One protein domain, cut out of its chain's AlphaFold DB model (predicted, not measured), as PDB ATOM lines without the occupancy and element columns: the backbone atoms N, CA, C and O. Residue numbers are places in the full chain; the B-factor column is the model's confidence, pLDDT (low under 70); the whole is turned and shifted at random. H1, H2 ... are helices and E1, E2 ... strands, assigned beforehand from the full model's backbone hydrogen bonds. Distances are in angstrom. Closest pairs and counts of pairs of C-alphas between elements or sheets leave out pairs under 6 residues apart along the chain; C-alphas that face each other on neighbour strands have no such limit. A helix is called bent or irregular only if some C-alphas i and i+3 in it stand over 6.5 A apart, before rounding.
ATOM      1  N   LEU A  29     145.341  71.718 131.007       95.31
ATOM      2  CA  LEU A  29     146.447  71.616 130.067       95.31
ATOM      3  C   LEU A  29     147.044  72.997 129.823       95.31
ATOM      4  O   LEU A  29     146.323  73.972 129.627       95.31
ATOM      5  N   HIS A  30     148.371  73.068 129.806       95.69
ATOM      6  CA  HIS A  30     149.098  74.273 129.428       95.69
ATOM      7  C   HIS A  30     149.811  74.022 128.105       95.69
ATOM      8  O   HIS A  30     150.715  73.189 128.034       95.69
ATOM      9  N   PHE A  31     149.430  74.758 127.066       97.69
ATOM     10  CA  PHE A  31     150.206  74.838 125.836       97.69
ATOM     11  C   PHE A  31     151.191  75.999 125.948       97.69
ATOM     12  O   PHE A  31     150.797  77.114 126.289       97.69
ATOM     13  N   LEU A  32     152.470  75.741 125.670       97.81
ATOM     14  CA  LEU A  32     153.527  76.749 125.705       97.81
ATOM     15  C   LEU A  32     153.956  77.074 124.275       97.81
ATOM     16  O   LEU A  32     154.305  76.184 123.505       97.81
ATOM     17  N   GLY A  33     153.901  78.357 123.931       96.19
ATOM     18  CA  GLY A  33     154.292  78.883 122.631       96.19
ATOM     19  C   GLY A  33     155.692  79.494 122.639       96.19
ATOM     20  O   GLY A  33     156.571  79.106 123.409       96.19
ATOM     21  N   GLY A  34     155.888  80.484 121.763       96.81
ATOM     22  CA  GLY A  34     157.147  81.218 121.657       96.81
ATOM     23  C   GLY A  34     157.581  81.833 122.989       96.81
ATOM     24  O   GLY A  34     156.752  82.314 123.771       96.81
ATOM     25  N   HIS A  35     158.891  81.824 123.221       97.19
ATOM     26  CA  HIS A  35     159.507  82.361 124.422       97.19
ATOM     27  C   HIS A  35     160.695  83.262 124.084       97.19
ATOM     28  O   HIS A  35     161.379  83.065 123.081       97.19
ATOM     29  N   THR A  36     160.944  84.240 124.947       98.19
ATOM     30  CA  THR A  36     162.160  85.056 124.949       98.19
ATOM     31  C   THR A  36     162.732  85.096 126.358       98.19
ATOM     32  O   THR A  36     161.990  84.992 127.336       98.19
ATOM     33  N   ALA A  37     164.050  85.236 126.469       98.12
ATOM     34  CA  ALA A  37     164.724  85.410 127.745       98.12
ATOM     35  C   ALA A  37     165.760  86.531 127.639       98.12
ATOM     36  O   ALA A  37     166.584  86.524 126.727       98.12
ATOM     37  N   ASP A  38     165.705  87.472 128.576       98.50
ATOM     38  CA  ASP A  38     166.756  88.461 128.810       98.50
ATOM     39  C   ASP A  38     167.617  87.967 129.976       98.50
ATOM     40  O   ASP A  38     167.095  87.723 131.066       98.50
ATOM     41  N   ILE A  39     168.909  87.750 129.727       98.31
ATOM     42  CA  ILE A  39     169.846  87.133 130.669       98.31
ATOM     43  C   ILE A  39     170.897  88.167 131.067       98.31
ATOM     44  O   ILE A  39     171.623  88.688 130.225       98.31
ATOM     45  N   ASN A  40     171.040  88.386 132.372       98.19
ATOM     46  CA  ASN A  40     172.061  89.238 132.962       98.19
ATOM     47  C   ASN A  40     172.785  88.488 134.091       98.19
ATOM     48  O   ASN A  40     172.293  88.388 135.220       98.19
ATOM     49  N   GLY A  41     173.959  87.937 133.768       97.31
ATOM     50  CA  GLY A  41     174.744  87.114 134.686       97.31
ATOM     51  C   GLY A  41     173.957  85.892 135.166       97.31
ATOM     52  O   GLY A  41     173.514  85.072 134.365       97.31
ATOM     53  N   ASP A  42     173.763  85.791 136.481       98.19
ATOM     54  CA  ASP A  42     173.037  84.693 137.135       98.19
ATOM     55  C   ASP A  42     171.530  84.945 137.280       98.19
ATOM     56  O   ASP A  42     170.853  84.264 138.052       98.19
ATOM     57  N   ARG A  43     170.979  85.941 136.578       98.50
ATOM     58  CA  ARG A  43     169.551  86.277 136.604       98.50
ATOM     59  C   ARG A  43     168.998  86.395 135.196       98.50
ATOM     60  O   ARG A  43     169.708  86.790 134.279       98.50
ATOM     61  N   ALA A  44     167.721  86.073 135.037       98.38
ATOM     62  CA  ALA A  44     167.031  86.250 133.773       98.38
ATOM     63  C   ALA A  44     165.549  86.576 133.967       98.38
ATOM     64  O   ALA A  44     164.940  86.189 134.970       98.38
ATOM     65  N   ILE A  45     164.971  87.253 132.982       98.44
ATOM     66  CA  ILE A  45     163.527  87.387 132.811       98.44
ATOM     67  C   ILE A  45     163.141  86.593 131.573       98.44
ATOM     68  O   ILE A  45     163.594  86.910 130.477       98.44
ATOM     69  N   ALA A  46     162.292  85.583 131.741       98.19
ATOM     70  CA  ALA A  46     161.743  84.813 130.635       98.19
ATOM     71  C   ALA A  46     160.264  85.151 130.435       98.19
ATOM     72  O   ALA A  46     159.476  85.147 131.378       98.19
ATOM     73  N   GLN A  47     159.873  85.429 129.196       98.19
ATOM     74  CA  GLN A  47     158.478  85.589 128.806       98.19
ATOM     75  C   GLN A  47     158.088  84.449 127.878       98.19
ATOM     76  O   GLN A  47     158.713  84.269 126.839       98.19
ATOM     77  N   THR A  48     157.051  83.694 128.233       98.38
ATOM     78  CA  THR A  48     156.551  82.567 127.427       98.38
ATOM     79  C   THR A  48     155.073  82.762 127.149       98.38
ATOM     80  O   THR A  48     154.288  82.864 128.094       98.38
ATOM     81  N   LYS A  49     154.666  82.806 125.875       98.06
ATOM     82  CA  LYS A  49     153.241  82.789 125.518       98.06
ATOM     83  C   LYS A  49     152.637  81.450 125.918       98.06
ATOM     84  O   LYS A  49     153.260  80.412 125.716       98.06
ATOM     85  N   MET A  50     151.441  81.471 126.490       97.81
ATOM     86  CA  MET A  50     150.781  80.255 126.944       97.81
ATOM     87  C   MET A  50     149.275  80.299 126.716       97.81
ATOM     88  O   MET A  50     148.669  81.371 126.656       97.81
ATOM     89  N   THR A  51     148.688  79.113 126.621       98.19
ATOM     90  CA  THR A  51     147.245  78.902 126.688       98.19
ATOM     91  C   THR A  51     146.958  77.872 127.771       98.19
ATOM     92  O   THR A  51     147.563  76.800 127.778       98.19
ATOM     93  N   ILE A  52     146.040  78.198 128.677       97.94
ATOM     94  CA  ILE A  52     145.467  77.280 129.658       97.94
ATOM     95  C   ILE A  52     144.139  76.785 129.103       97.94
ATOM     96  O   ILE A  52     143.243  77.592 128.857       97.94
ATOM     97  N   SER A  53     144.010  75.476 128.947       98.00
ATOM     98  CA  SER A  53     142.749  74.825 128.612       98.00
ATOM     99  C   SER A  53     142.280  74.016 129.812       98.00
ATOM    100  O   SER A  53     143.051  73.219 130.346       98.00
ATOM    101  N   GLN A  54     141.039  74.211 130.246       97.12
ATOM    102  CA  GLN A  54     140.458  73.444 131.345       97.12
ATOM    103  C   GLN A  54     139.046  72.992 130.992       97.12
ATOM    104  O   GLN A  54     138.236  73.794 130.537       97.12
ATOM    105  N   ARG A  55     138.758  71.720 131.271       96.75
ATOM    106  CA  ARG A  55     137.421  71.140 131.154       96.75
ATOM    107  C   ARG A  55     136.792  70.972 132.531       96.75
ATOM    108  O   ARG A  55     137.464  70.500 133.450       96.75
ATOM    109  N   ALA A  56     135.525  71.350 132.683       95.56
ATOM    110  CA  ALA A  56     134.768  71.156 133.923       95.56
ATOM    111  C   ALA A  56     133.253  71.108 133.674       95.56
ATOM    112  O   ALA A  56     132.782  71.465 132.598       95.56
ATOM    113  N   SER A  57     132.485  70.707 134.691       95.44
ATOM    114  CA  SER A  57     131.033  70.917 134.722       95.44
ATOM    115  C   SER A  57     130.717  72.233 135.434       95.44
ATOM    116  O   SER A  57     131.213  72.484 136.532       95.44
ATOM    117  N   VAL A  58     129.890  73.070 134.812       96.62
ATOM    118  CA  VAL A  58     129.369  74.319 135.375       96.62
ATOM    119  C   VAL A  58     127.852  74.244 135.331       96.62
ATOM    120  O   VAL A  58     127.268  74.146 134.258       96.62
ATOM    121  N   ASP A  59     127.221  74.260 136.508       95.19
ATOM    122  CA  ASP A  59     125.762  74.192 136.661       95.19
ATOM    123  C   ASP A  59     125.129  73.016 135.870       95.19
ATOM    124  O   ASP A  59     124.038  73.118 135.316       95.19
ATOM    125  N   GLY A  60     125.840  71.879 135.814       95.94
ATOM    126  CA  GLY A  60     125.420  70.657 135.115       95.94
ATOM    127  C   GLY A  60     125.812  70.579 133.634       95.94
ATOM    128  O   GLY A  60     125.640  69.524 133.031       95.94
ATOM    129  N   VAL A  61     126.382  71.639 133.052       97.94
ATOM    130  CA  VAL A  61     126.823  71.682 131.647       97.94
ATOM    131  C   VAL A  61     128.333  71.469 131.562       97.94
ATOM    132  O   VAL A  61     129.099  72.153 132.239       97.94
ATOM    133  N   GLU A  62     128.781  70.525 130.733       97.69
ATOM    134  CA  GLU A  62     130.208  70.340 130.449       97.69
ATOM    135  C   GLU A  62     130.715  71.461 129.537       97.69
ATOM    136  O   GLU A  62     130.140  71.740 128.482       97.69
ATOM    137  N   VAL A  63     131.798  72.108 129.955       98.25
ATOM    138  CA  VAL A  63     132.377  73.276 129.296       98.25
ATOM    139  C   VAL A  63     133.889  73.147 129.180       98.25
ATOM    140  O   VAL A  63     134.546  72.578 130.056       98.25
ATOM    141  N   ASP A  64     134.433  73.761 128.136       98.12
ATOM    142  CA  ASP A  64     135.856  74.046 128.003       98.12
ATOM    143  C   ASP A  64     136.097  75.546 128.157       98.12
ATOM    144  O   ASP A  64     135.435  76.372 127.526       98.12
ATOM    145  N   VAL A  65     137.087  75.908 128.969       98.50
ATOM    146  CA  VAL A  65     137.657  77.257 128.977       98.50
ATOM    147  C   VAL A  65     139.018  77.241 128.310       98.50
ATOM    148  O   VAL A  65     139.830  76.345 128.545       98.50
ATOM    149  N   VAL A  66     139.282  78.271 127.511       98.50
ATOM    150  CA  VAL A  66     140.593  78.545 126.926       98.50
ATOM    151  C   VAL A  66     141.007  79.950 127.337       98.50
ATOM    152  O   VAL A  66     140.355  80.923 126.965       98.50
ATOM    153  N   CYS A  67     142.097  80.060 128.092       98.50
ATOM    154  CA  CYS A  67     142.653  81.321 128.569       98.50
ATOM    155  C   CYS A  67     144.072  81.506 128.030       98.50
ATOM    156  O   CYS A  67     144.984  80.752 128.362       98.50
ATOM    157  N   THR A  68     144.259  82.512 127.184       98.38
ATOM    158  CA  THR A  68     145.546  82.865 126.589       98.38
ATOM    159  C   THR A  68     146.201  83.979 127.389       98.38
ATOM    160  O   THR A  68     145.564  84.961 127.779       98.38
ATOM    161  N   GLY A  69     147.505  83.850 127.592       97.56
ATOM    162  CA  GLY A  69     148.309  84.862 128.249       97.56
ATOM    163  C   GLY A  69     149.796  84.625 128.052       97.56
ATOM    164  O   GLY A  69     150.254  84.074 127.044       97.56
ATOM    165  N   ARG A  70     150.574  85.047 129.040       97.12
ATOM    166  CA  ARG A  70     152.013  84.813 129.107       97.12
ATOM    167  C   ARG A  70     152.456  84.552 130.530       97.12
ATOM    168  O   ARG A  70     151.965  85.168 131.472       97.12
ATOM    169  N   PHE A  71     153.427  83.667 130.680       97.75
ATOM    170  CA  PHE A  71     154.220  83.605 131.896       97.75
ATOM    171  C   PHE A  71     155.320  84.652 131.822       97.75
ATOM    172  O   PHE A  71     156.055  84.699 130.838       97.75
ATOM    173  N   TYR A  72     155.399  85.490 132.852       97.56
ATOM    174  CA  TYR A  72     156.508  86.392 133.112       97.56
ATOM    175  C   TYR A  72     157.310  85.811 134.280       97.56
ATOM    176  O   TYR A  72     156.932  85.934 135.451       97.56
ATOM    177  N   ASP A  73     158.372  85.093 133.941       97.88
ATOM    178  CA  ASP A  73     159.168  84.306 134.869       97.88
ATOM    179  C   ASP A  73     160.443  85.055 135.257       97.88
ATOM    180  O   ASP A  73     161.209  85.513 134.411       97.88
ATOM    181  N   PHE A  74     160.682  85.140 136.560       97.62
ATOM    182  CA  PHE A  74     161.950  85.559 137.134       97.62
ATOM    183  C   PHE A  74     162.777  84.305 137.382       97.62
ATOM    184  O   PHE A  74     162.354  83.410 138.124       97.62
ATOM    185  N   CYS A  75     163.961  84.258 136.792       97.94
ATOM    186  CA  CYS A  75     164.869  83.128 136.863       97.94
ATOM    187  C   CYS A  75     166.176  83.534 137.547       97.94
ATOM    188  O   CYS A  75     166.672  84.646 137.359       97.94
ATOM    189  N   ALA A  76     166.747  82.617 138.324       98.19
ATOM    190  CA  ALA A  76     168.066  82.780 138.922       98.19
ATOM    191  C   ALA A  76     168.862  81.476 138.839       98.19
ATOM    192  O   ALA A  76     168.285  80.385 138.916       98.19
ATOM    193  N   ARG A  77     170.182  81.586 138.682       97.81
ATOM    194  CA  ARG A  77     171.099  80.448 138.713       97.81
ATOM    195  C   ARG A  77     171.544  80.187 140.154       97.81
ATOM    196  O   ARG A  77     172.108  81.060 140.805       97.81
ATOM    197  N   HIS A  78     171.290  78.978 140.645       94.25
ATOM    198  CA  HIS A  78     171.680  78.497 141.971       94.25
ATOM    199  C   HIS A  78     172.443  77.182 141.811       94.25
ATOM    200  O   HIS A  78     171.931  76.268 141.167       94.25
ATOM    201  N   ASP A  79     173.656  77.097 142.361       95.00
ATOM    202  CA  ASP A  79     174.543  75.927 142.248       95.00
ATOM    203  C   ASP A  79     174.731  75.458 140.792       95.00
ATOM    204  O   ASP A  79     174.652  74.278 140.461       95.00
ATOM    205  N   GLY A  80     174.912  76.423 139.882       95.75
ATOM    206  CA  GLY A  80     175.073  76.171 138.447       95.75
ATOM    207  C   GLY A  80     173.779  75.846 137.686       95.75
ATOM    208  O   GLY A  80     173.827  75.707 136.468       95.75
ATOM    209  N   GLN A  81     172.621  75.785 138.353       97.19
ATOM    210  CA  GLN A  81     171.337  75.421 137.746       97.19
ATOM    211  C   GLN A  81     170.364  76.600 137.692       97.19
ATOM    212  O   GLN A  81     170.136  77.275 138.695       97.19
ATOM    213  N   TRP A  82     169.739  76.825 136.536       97.38
ATOM    214  CA  TRP A  82     168.657  77.800 136.403       97.38
ATOM    215  C   TRP A  82     167.383  77.307 137.085       97.38
ATOM    216  O   TRP A  82     166.954  76.172 136.880       97.38
ATOM    217  N   LYS A  83     166.758  78.179 137.875       95.56
ATOM    218  CA  LYS A  83     165.487  77.921 138.555       95.56
ATOM    219  C   LYS A  83     164.540  79.091 138.327       95.56
ATOM    220  O   LYS A  83     164.971  80.244 138.336       95.56
ATOM    221  N   ILE A  84     163.249  78.800 138.179       94.44
ATOM    222  CA  ILE A  84     162.199  79.821 138.245       94.44
ATOM    223  C   ILE A  84     162.014  80.171 139.720       94.44
ATOM    224  O   ILE A  84     161.566  79.340 140.507       94.44
ATOM    225  N   VAL A  85     162.372  81.394 140.100       94.06
ATOM    226  CA  VAL A  85     162.209  81.886 141.477       94.06
ATOM    227  C   VAL A  85     160.859  82.571 141.682       94.06
ATOM    228  O   VAL A  85     160.371  82.661 142.807       94.06
ATOM    229  N   ARG A  86     160.226  83.024 140.594       91.88
ATOM    230  CA  ARG A  86     158.844  83.511 140.582       91.88
ATOM    231  C   ARG A  86     158.254  83.363 139.188       91.88
ATOM    232  O   ARG A  86     158.870  83.798 138.226       91.88
ATOM    233  N   ARG A  87     157.025  82.858 139.109       93.56
ATOM    234  CA  ARG A  87     156.187  82.935 137.912       93.56
ATOM    235  C   ARG A  87     155.066  83.931 138.146       93.56
ATOM    236  O   ARG A  87     154.323  83.804 139.115       93.56
ATOM    237  N   GLN A  88     154.932  84.915 137.266       93.38
ATOM    238  CA  GLN A  88     153.806  85.841 137.253       93.38
ATOM    239  C   GLN A  88     153.042  85.668 135.939       93.38
ATOM    240  O   GLN A  88     153.482  86.169 134.905       93.38
ATOM    241  N   PRO A  89     151.906  84.955 135.938       93.88
ATOM    242  CA  PRO A  89     151.023  84.949 134.786       93.88
ATOM    243  C   PRO A  89     150.475  86.357 134.538       93.88
ATOM    244  O   PRO A  89     150.144  87.077 135.487       93.88
ATOM    245  N   ILE A  90     150.389  86.717 133.263       96.44
ATOM    246  CA  ILE A  90     149.630  87.851 132.748       96.44
ATOM    247  C   ILE A  90     148.610  87.249 131.794       96.44
ATOM    248  O   ILE A  90     148.986  86.661 130.775       96.44
ATOM    249  N   TYR A  91     147.341  87.339 132.158       97.06
ATOM    250  CA  TYR A  91     146.246  86.838 131.341       97.06
ATOM    251  C   TYR A  91     145.867  87.905 130.318       97.06
ATOM    252  O   TYR A  91     145.987  89.082 130.606       97.06
ATOM    253  N   GLU A  92     145.484  87.535 129.103       97.25
ATOM    254  CA  GLU A  92     145.260  88.526 128.036       97.25
ATOM    255  C   GLU A  92     143.853  88.415 127.454       97.25
ATOM    256  O   GLU A  92     143.222  89.422 127.132       97.25
ATOM    257  N   LYS A  93     143.349  87.189 127.309       97.88
ATOM    258  CA  LYS A  93     142.021  86.918 126.766       97.88
ATOM    259  C   LYS A  93     141.593  85.508 127.123       97.88
ATOM    260  O   LYS A  93     142.386  84.577 126.990       97.88
ATOM    261  N   ASP A  94     140.317  85.327 127.428       98.38
ATOM    262  CA  ASP A  94     139.730  84.003 127.547       98.38
ATOM    263  C   ASP A  94     138.352  83.889 126.889       98.38
ATOM    264  O   ASP A  94     137.777  84.864 126.396       98.38
ATOM    265  N   ARG A  95     137.873  82.649 126.818       98.06
ATOM    266  CA  ARG A  95     136.510  82.284 126.429       98.06
ATOM    267  C   ARG A  95     136.117  80.965 127.083       98.06
ATOM    268  O   ARG A  95     136.993  80.154 127.384       98.06
ATOM    269  N   LEU A  96     134.816  80.769 127.258       98.38
ATOM    270  CA  LEU A  96     134.203  79.554 127.778       98.38
ATOM    271  C   LEU A  96     133.120  79.100 126.810       98.38
ATOM    272  O   LEU A  96     132.252  79.894 126.452       98.38
ATOM    273  N   ASP A  97     133.168  77.833 126.427       98.00
ATOM    274  CA  ASP A  97     132.276  77.243 125.439       98.00
ATOM    275  C   ASP A  97     131.687  75.934 126.011       98.00
ATOM    276  O   ASP A  97     132.442  75.120 126.555       98.00
ATOM    277  N   PRO A  98     130.365  75.691 125.912       98.31
ATOM    278  CA  PRO A  98     129.805  74.360 126.125       98.31
ATOM    279  C   PRO A  98     130.441  73.339 125.178       98.31
ATOM    280  O   PRO A  98     130.654  73.623 123.999       98.31
ATOM    281  N   VAL A  99     130.740  72.146 125.693       98.00
ATOM    282  CA  VAL A  99     131.291  71.049 124.882       98.00
ATOM    283  C   VAL A  99     130.226  70.503 123.932       98.00
ATOM    284  O   VAL A  99     130.517  70.238 122.766       98.00
ATOM    285  N   ASP A 100     128.994  70.354 124.421       97.94
ATOM    286  CA  ASP A 100     127.835  70.091 123.572       97.94
ATOM    287  C   ASP A 100     127.395  71.404 122.896       97.94
ATOM    288  O   ASP A 100     126.940  72.317 123.591       97.94
ATOM    289  N   PRO A 101     127.482  71.522 121.558       96.38
ATOM    290  CA  PRO A 101     127.113  72.744 120.848       96.38
ATOM    291  C   PRO A 101     125.614  73.077 120.918       96.38
ATOM    292  O   PRO A 101     125.234  74.197 120.578       96.38
ATOM    293  N   ALA A 102     124.755  72.133 121.320       97.69
ATOM    294  CA  ALA A 102     123.330  72.375 121.534       97.69
ATOM    295  C   ALA A 102     123.006  72.827 122.969       97.69
ATOM    296  O   ALA A 102     121.900  73.315 123.225       97.69
ATOM    297  N   ALA A 103     123.943  72.672 123.909       97.62
ATOM    298  CA  ALA A 103     123.731  73.067 125.291       97.62
ATOM    299  C   ALA A 103     123.717  74.594 125.442       97.62
ATOM    300  O   ALA A 103     124.458  75.329 124.791       97.62
ATOM    301  N   ARG A 104     122.880  75.075 126.365       96.12
ATOM    302  CA  ARG A 104     122.824  76.483 126.757       96.12
ATOM    303  C   ARG A 104     123.331  76.623 128.183       96.12
ATOM    304  O   ARG A 104     122.826  75.962 129.084       96.12
ATOM    305  N   LEU A 105     124.290  77.521 128.373       96.88
ATOM    306  CA  LEU A 105     124.799  77.901 129.682       96.88
ATOM    307  C   LEU A 105     124.524  79.384 129.920       96.88
ATOM    308  O   LEU A 105     124.940  80.230 129.130       96.88
ATOM    309  N   GLU A 106     123.839  79.692 131.015       96.75
ATOM    310  CA  GLU A 106     123.630  81.064 131.471       96.75
ATOM    311  C   GLU A 106     124.613  81.360 132.602       96.75
ATOM    312  O   GLU A 106     124.608  80.700 133.638       96.75
ATOM    313  N   LEU A 107     125.503  82.328 132.379       97.31
ATOM    314  CA  LEU A 107     126.501  82.722 133.369       97.31
ATOM    315  C   LEU A 107     125.911  83.758 134.323       97.31
ATOM    316  O   LEU A 107     125.254  84.698 133.881       97.31
ATOM    317  N   ASP A 108     126.202  83.622 135.617       97.81
ATOM    318  CA  ASP A 108     125.883  84.648 136.612       97.81
ATOM    319  C   ASP A 108     126.748  85.901 136.356       97.81
ATOM    320  O   ASP A 108     127.966  85.849 136.579       97.81
ATOM    321  N   PRO A 109     126.155  87.030 135.919       97.50
ATOM    322  CA  PRO A 109     126.912  88.231 135.584       97.50
ATOM    323  C   PRO A 109     127.606  88.839 136.807       97.50
ATOM    324  O   PRO A 109     128.713  89.357 136.683       97.50
ATOM    325  N   VAL A 110     127.020  88.719 138.005       97.75
ATOM    326  CA  VAL A 110     127.597  89.280 139.235       97.75
ATOM    327  C   VAL A 110     128.870  88.532 139.614       97.75
ATOM    328  O   VAL A 110     129.863  89.148 140.000       97.75
ATOM    329  N   LEU A 111     128.873  87.201 139.492       96.44
ATOM    330  CA  LEU A 111     130.081  86.408 139.709       96.44
ATOM    331  C   LEU A 111     131.127  86.673 138.622       96.44
ATOM    332  O   LEU A 111     132.313  86.791 138.930       96.44
ATOM    333  N   LEU A 112     130.692  86.766 137.368       96.00
ATOM    334  CA  LEU A 112     131.562  86.979 136.219       96.00
ATOM    335  C   LEU A 112     132.313  88.323 136.313       96.00
ATOM    336  O   LEU A 112     133.530  88.363 136.127       96.00
ATOM    337  N   ASP A 113     131.625  89.399 136.701       96.19
ATOM    338  CA  ASP A 113     132.185  90.755 136.795       96.19
ATOM    339  C   ASP A 113     133.195  90.946 137.939       96.19
ATOM    340  O   ASP A 113     133.903  91.952 137.993       96.19
ATOM    341  N   ARG A 114     133.343  89.958 138.833       96.12
ATOM    342  CA  ARG A 114     134.397  89.966 139.864       96.12
ATOM    343  C   ARG A 114     135.797  89.757 139.291       96.12
ATOM    344  O   ARG A 114     136.775  90.005 140.001       96.12
ATOM    345  N   PHE A 115     135.902  89.262 138.060       96.94
ATOM    346  CA  PHE A 115     137.166  88.884 137.444       96.94
ATOM    347  C   PHE A 115     137.545  89.834 136.287       96.94
ATOM    348  O   PHE A 115     136.711  90.136 135.423       96.94
ATOM    349  N   PRO A 116     138.812  90.287 136.231       96.69
ATOM    350  CA  PRO A 116     139.376  91.005 135.093       96.69
ATOM    351  C   PRO A 116     139.170  90.289 133.756       96.69
ATOM    352  O   PRO A 116     139.193  89.062 133.679       96.69
ATOM    353  N   THR A 117     139.041  91.071 132.684       95.94
ATOM    354  CA  THR A 117     138.703  90.596 131.330       95.94
ATOM    355  C   THR A 117     139.628  89.507 130.794       95.94
ATOM    356  O   THR A 117     139.160  88.645 130.061       95.94
ATOM    357  N   GLY A 118     140.919  89.523 131.143       96.56
ATOM    358  CA  GLY A 118     141.900  88.569 130.618       96.56
ATOM    359  C   GLY A 118     141.711  87.119 131.088       96.56
ATOM    360  O   GLY A 118     142.144  86.202 130.392       96.56
ATOM    361  N   TYR A 119     141.067  86.900 132.240       97.44
ATOM    362  CA  TYR A 119     140.823  85.566 132.820       97.44
ATOM    363  C   TYR A 119     139.418  85.416 133.411       97.44
ATOM    364  O   TYR A 119     139.183  84.604 134.310       97.44
ATOM    365  N   ARG A 120     138.476  86.229 132.937       97.62
ATOM    366  CA  ARG A 120     137.134  86.342 133.497       97.62
ATOM    367  C   ARG A 120     136.403  85.006 133.567       97.62
ATOM    368  O   ARG A 120     135.862  84.637 134.610       97.62
ATOM    369  N   HIS A 121     136.397  84.282 132.461       98.50
ATOM    370  CA  HIS A 121     135.705  83.013 132.332       98.50
ATOM    371  C   HIS A 121     136.471  81.869 133.005       98.50
ATOM    372  O   HIS A 121     135.849  80.995 133.608       98.50
ATOM    373  N   LEU A 122     137.808  81.895 132.982       97.94
ATOM    374  CA  LEU A 122     138.629  80.943 133.739       97.94
ATOM    375  C   LEU A 122     138.381  81.086 135.243       97.94
ATOM    376  O   LEU A 122     138.184  80.088 135.937       97.94
ATOM    377  N   GLY A 123     138.340  82.323 135.742       97.25
ATOM    378  CA  GLY A 123     138.045  82.616 137.140       97.25
ATOM    379  C   GLY A 123     136.637  82.184 137.544       97.25
ATOM    380  O   GLY A 123     136.463  81.583 138.608       97.25
ATOM    381  N   TYR A 124     135.651  82.407 136.672       97.81
ATOM    382  CA  TYR A 124     134.285  81.918 136.862       97.81
ATOM    383  C   TYR A 124     134.239  80.388 136.970       97.81
ATOM    384  O   TYR A 124     133.750  79.862 137.972       97.81
ATOM    385  N   LEU A 125     134.803  79.676 135.986       97.44
ATOM    386  CA  LEU A 125     134.821  78.212 135.952       97.44
ATOM    387  C   LEU A 125     135.514  77.635 137.189       97.44
ATOM    388  O   LEU A 125     134.969  76.750 137.844       97.44
ATOM    389  N   GLN A 126     136.688  78.153 137.554       95.44
ATOM    390  CA  GLN A 126     137.420  77.666 138.723       95.44
ATOM    391  C   GLN A 126     136.672  77.953 140.029       95.44
ATOM    392  O   GLN A 126     136.655  77.108 140.921       95.44
ATOM    393  N   THR A 127     135.986  79.092 140.133       95.75
ATOM    394  CA  THR A 127     135.148  79.385 141.305       95.75
ATOM    395  C   THR A 127     133.969  78.420 141.409       95.75
ATOM    396  O   THR A 127     133.703  77.899 142.491       95.75
ATOM    397  N   LYS A 128     133.296  78.118 140.290       95.12
ATOM    398  CA  LYS A 128     132.220  77.114 140.231       95.12
ATOM    399  C   LYS A 128     132.718  75.699 140.544       95.12
ATOM    400  O   LYS A 128     131.997  74.931 141.169       95.12
ATOM    401  N   ALA A 129     133.969  75.394 140.207       90.69
ATOM    402  CA  ALA A 129     134.649  74.151 140.574       90.69
ATOM    403  C   ALA A 129     135.181  74.124 142.028       90.69
ATOM    404  O   ALA A 129     135.865  73.179 142.413       90.69
ATOM    405  N   GLY A 130     134.886  75.145 142.844       89.62
ATOM    406  CA  GLY A 130     135.229  75.190 144.271       89.62
ATOM    407  C   GLY A 130     136.608  75.770 144.599       89.62
ATOM    408  O   GLY A 130     137.009  75.770 145.764       89.62
TER     409      GLY A 130
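Overview. This is residues 29 to 130 of the 139 residues of the protein "SnoaL-like domain-containing protein" of Streptomyces violaceusniger (UniProt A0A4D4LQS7). A long, twisted sheet of four antiparallel strands makes the rod, and toward one end E2, E3 and E4 curl round the helix H2, with the short helix H1 packed on H2. All four strands bend along their length, and the end with the E1-E2 and E3-E4 turns has no helix over it. The printed part has 102 residues, in chain order E1, E2, E3, E4, H1, H2; it is mostly strand and loose, with a radius of gyration of the C-alphas of 17.1 A and spans of 54 by 24 by 21 A.

Arrangement. E1, residues 29 to 40, and E2, residues 43 to 58, form a hairpin, with N 31 and O 51 2.9 A apart. E2 and E3, residues 61 to 78, form the next, with N 52 and O 67 2.8 A apart. E3 and E4, residues 81 to 98, form the third, with N 68 and O 93 2.8 A apart. These strands make a meander, each the antiparallel neighbour of the one before; E1 and E4 are edge strands. H1, residues 109 to 112, is not on the sheet. H2, residues 117 to 128, is on the sheet, in two layers, a helix on one face; the closest C-alphas of H2 and E4 are Gly 118 and Lys 93, 4.2 A. H2 touches H1 with residues 120 to 124 alone, closest C-alphas Tyr 124 and Leu 112, 5.8 A. In H2, 6 of 8 O i to N i+4 pairs are within hydrogen-bond range; H1 is too short for one.

Along the chain. E1 begins at C-alpha 29 (146.447, 71.616, 130.067) and measures 31.2 A, E2 41.9 A, E3 46.5 A and E4 43.1 A. E1 bends by 66 degrees at residue 34, E4 by 69 degrees at residue 93. H1 measures 4.9 A. H2, 17.4 A, is irregular, with C-alphas 118 and 121 8.5 A apart, and ends at C-alpha 128 (132.220, 77.114, 140.231).

Size, cuts and confidence. The C-alphas farthest apart, Asp 79 and Ala 102, are 55.4 A apart. The printed part has no cut and no long link. No printed residue is under 70 in pLDDT.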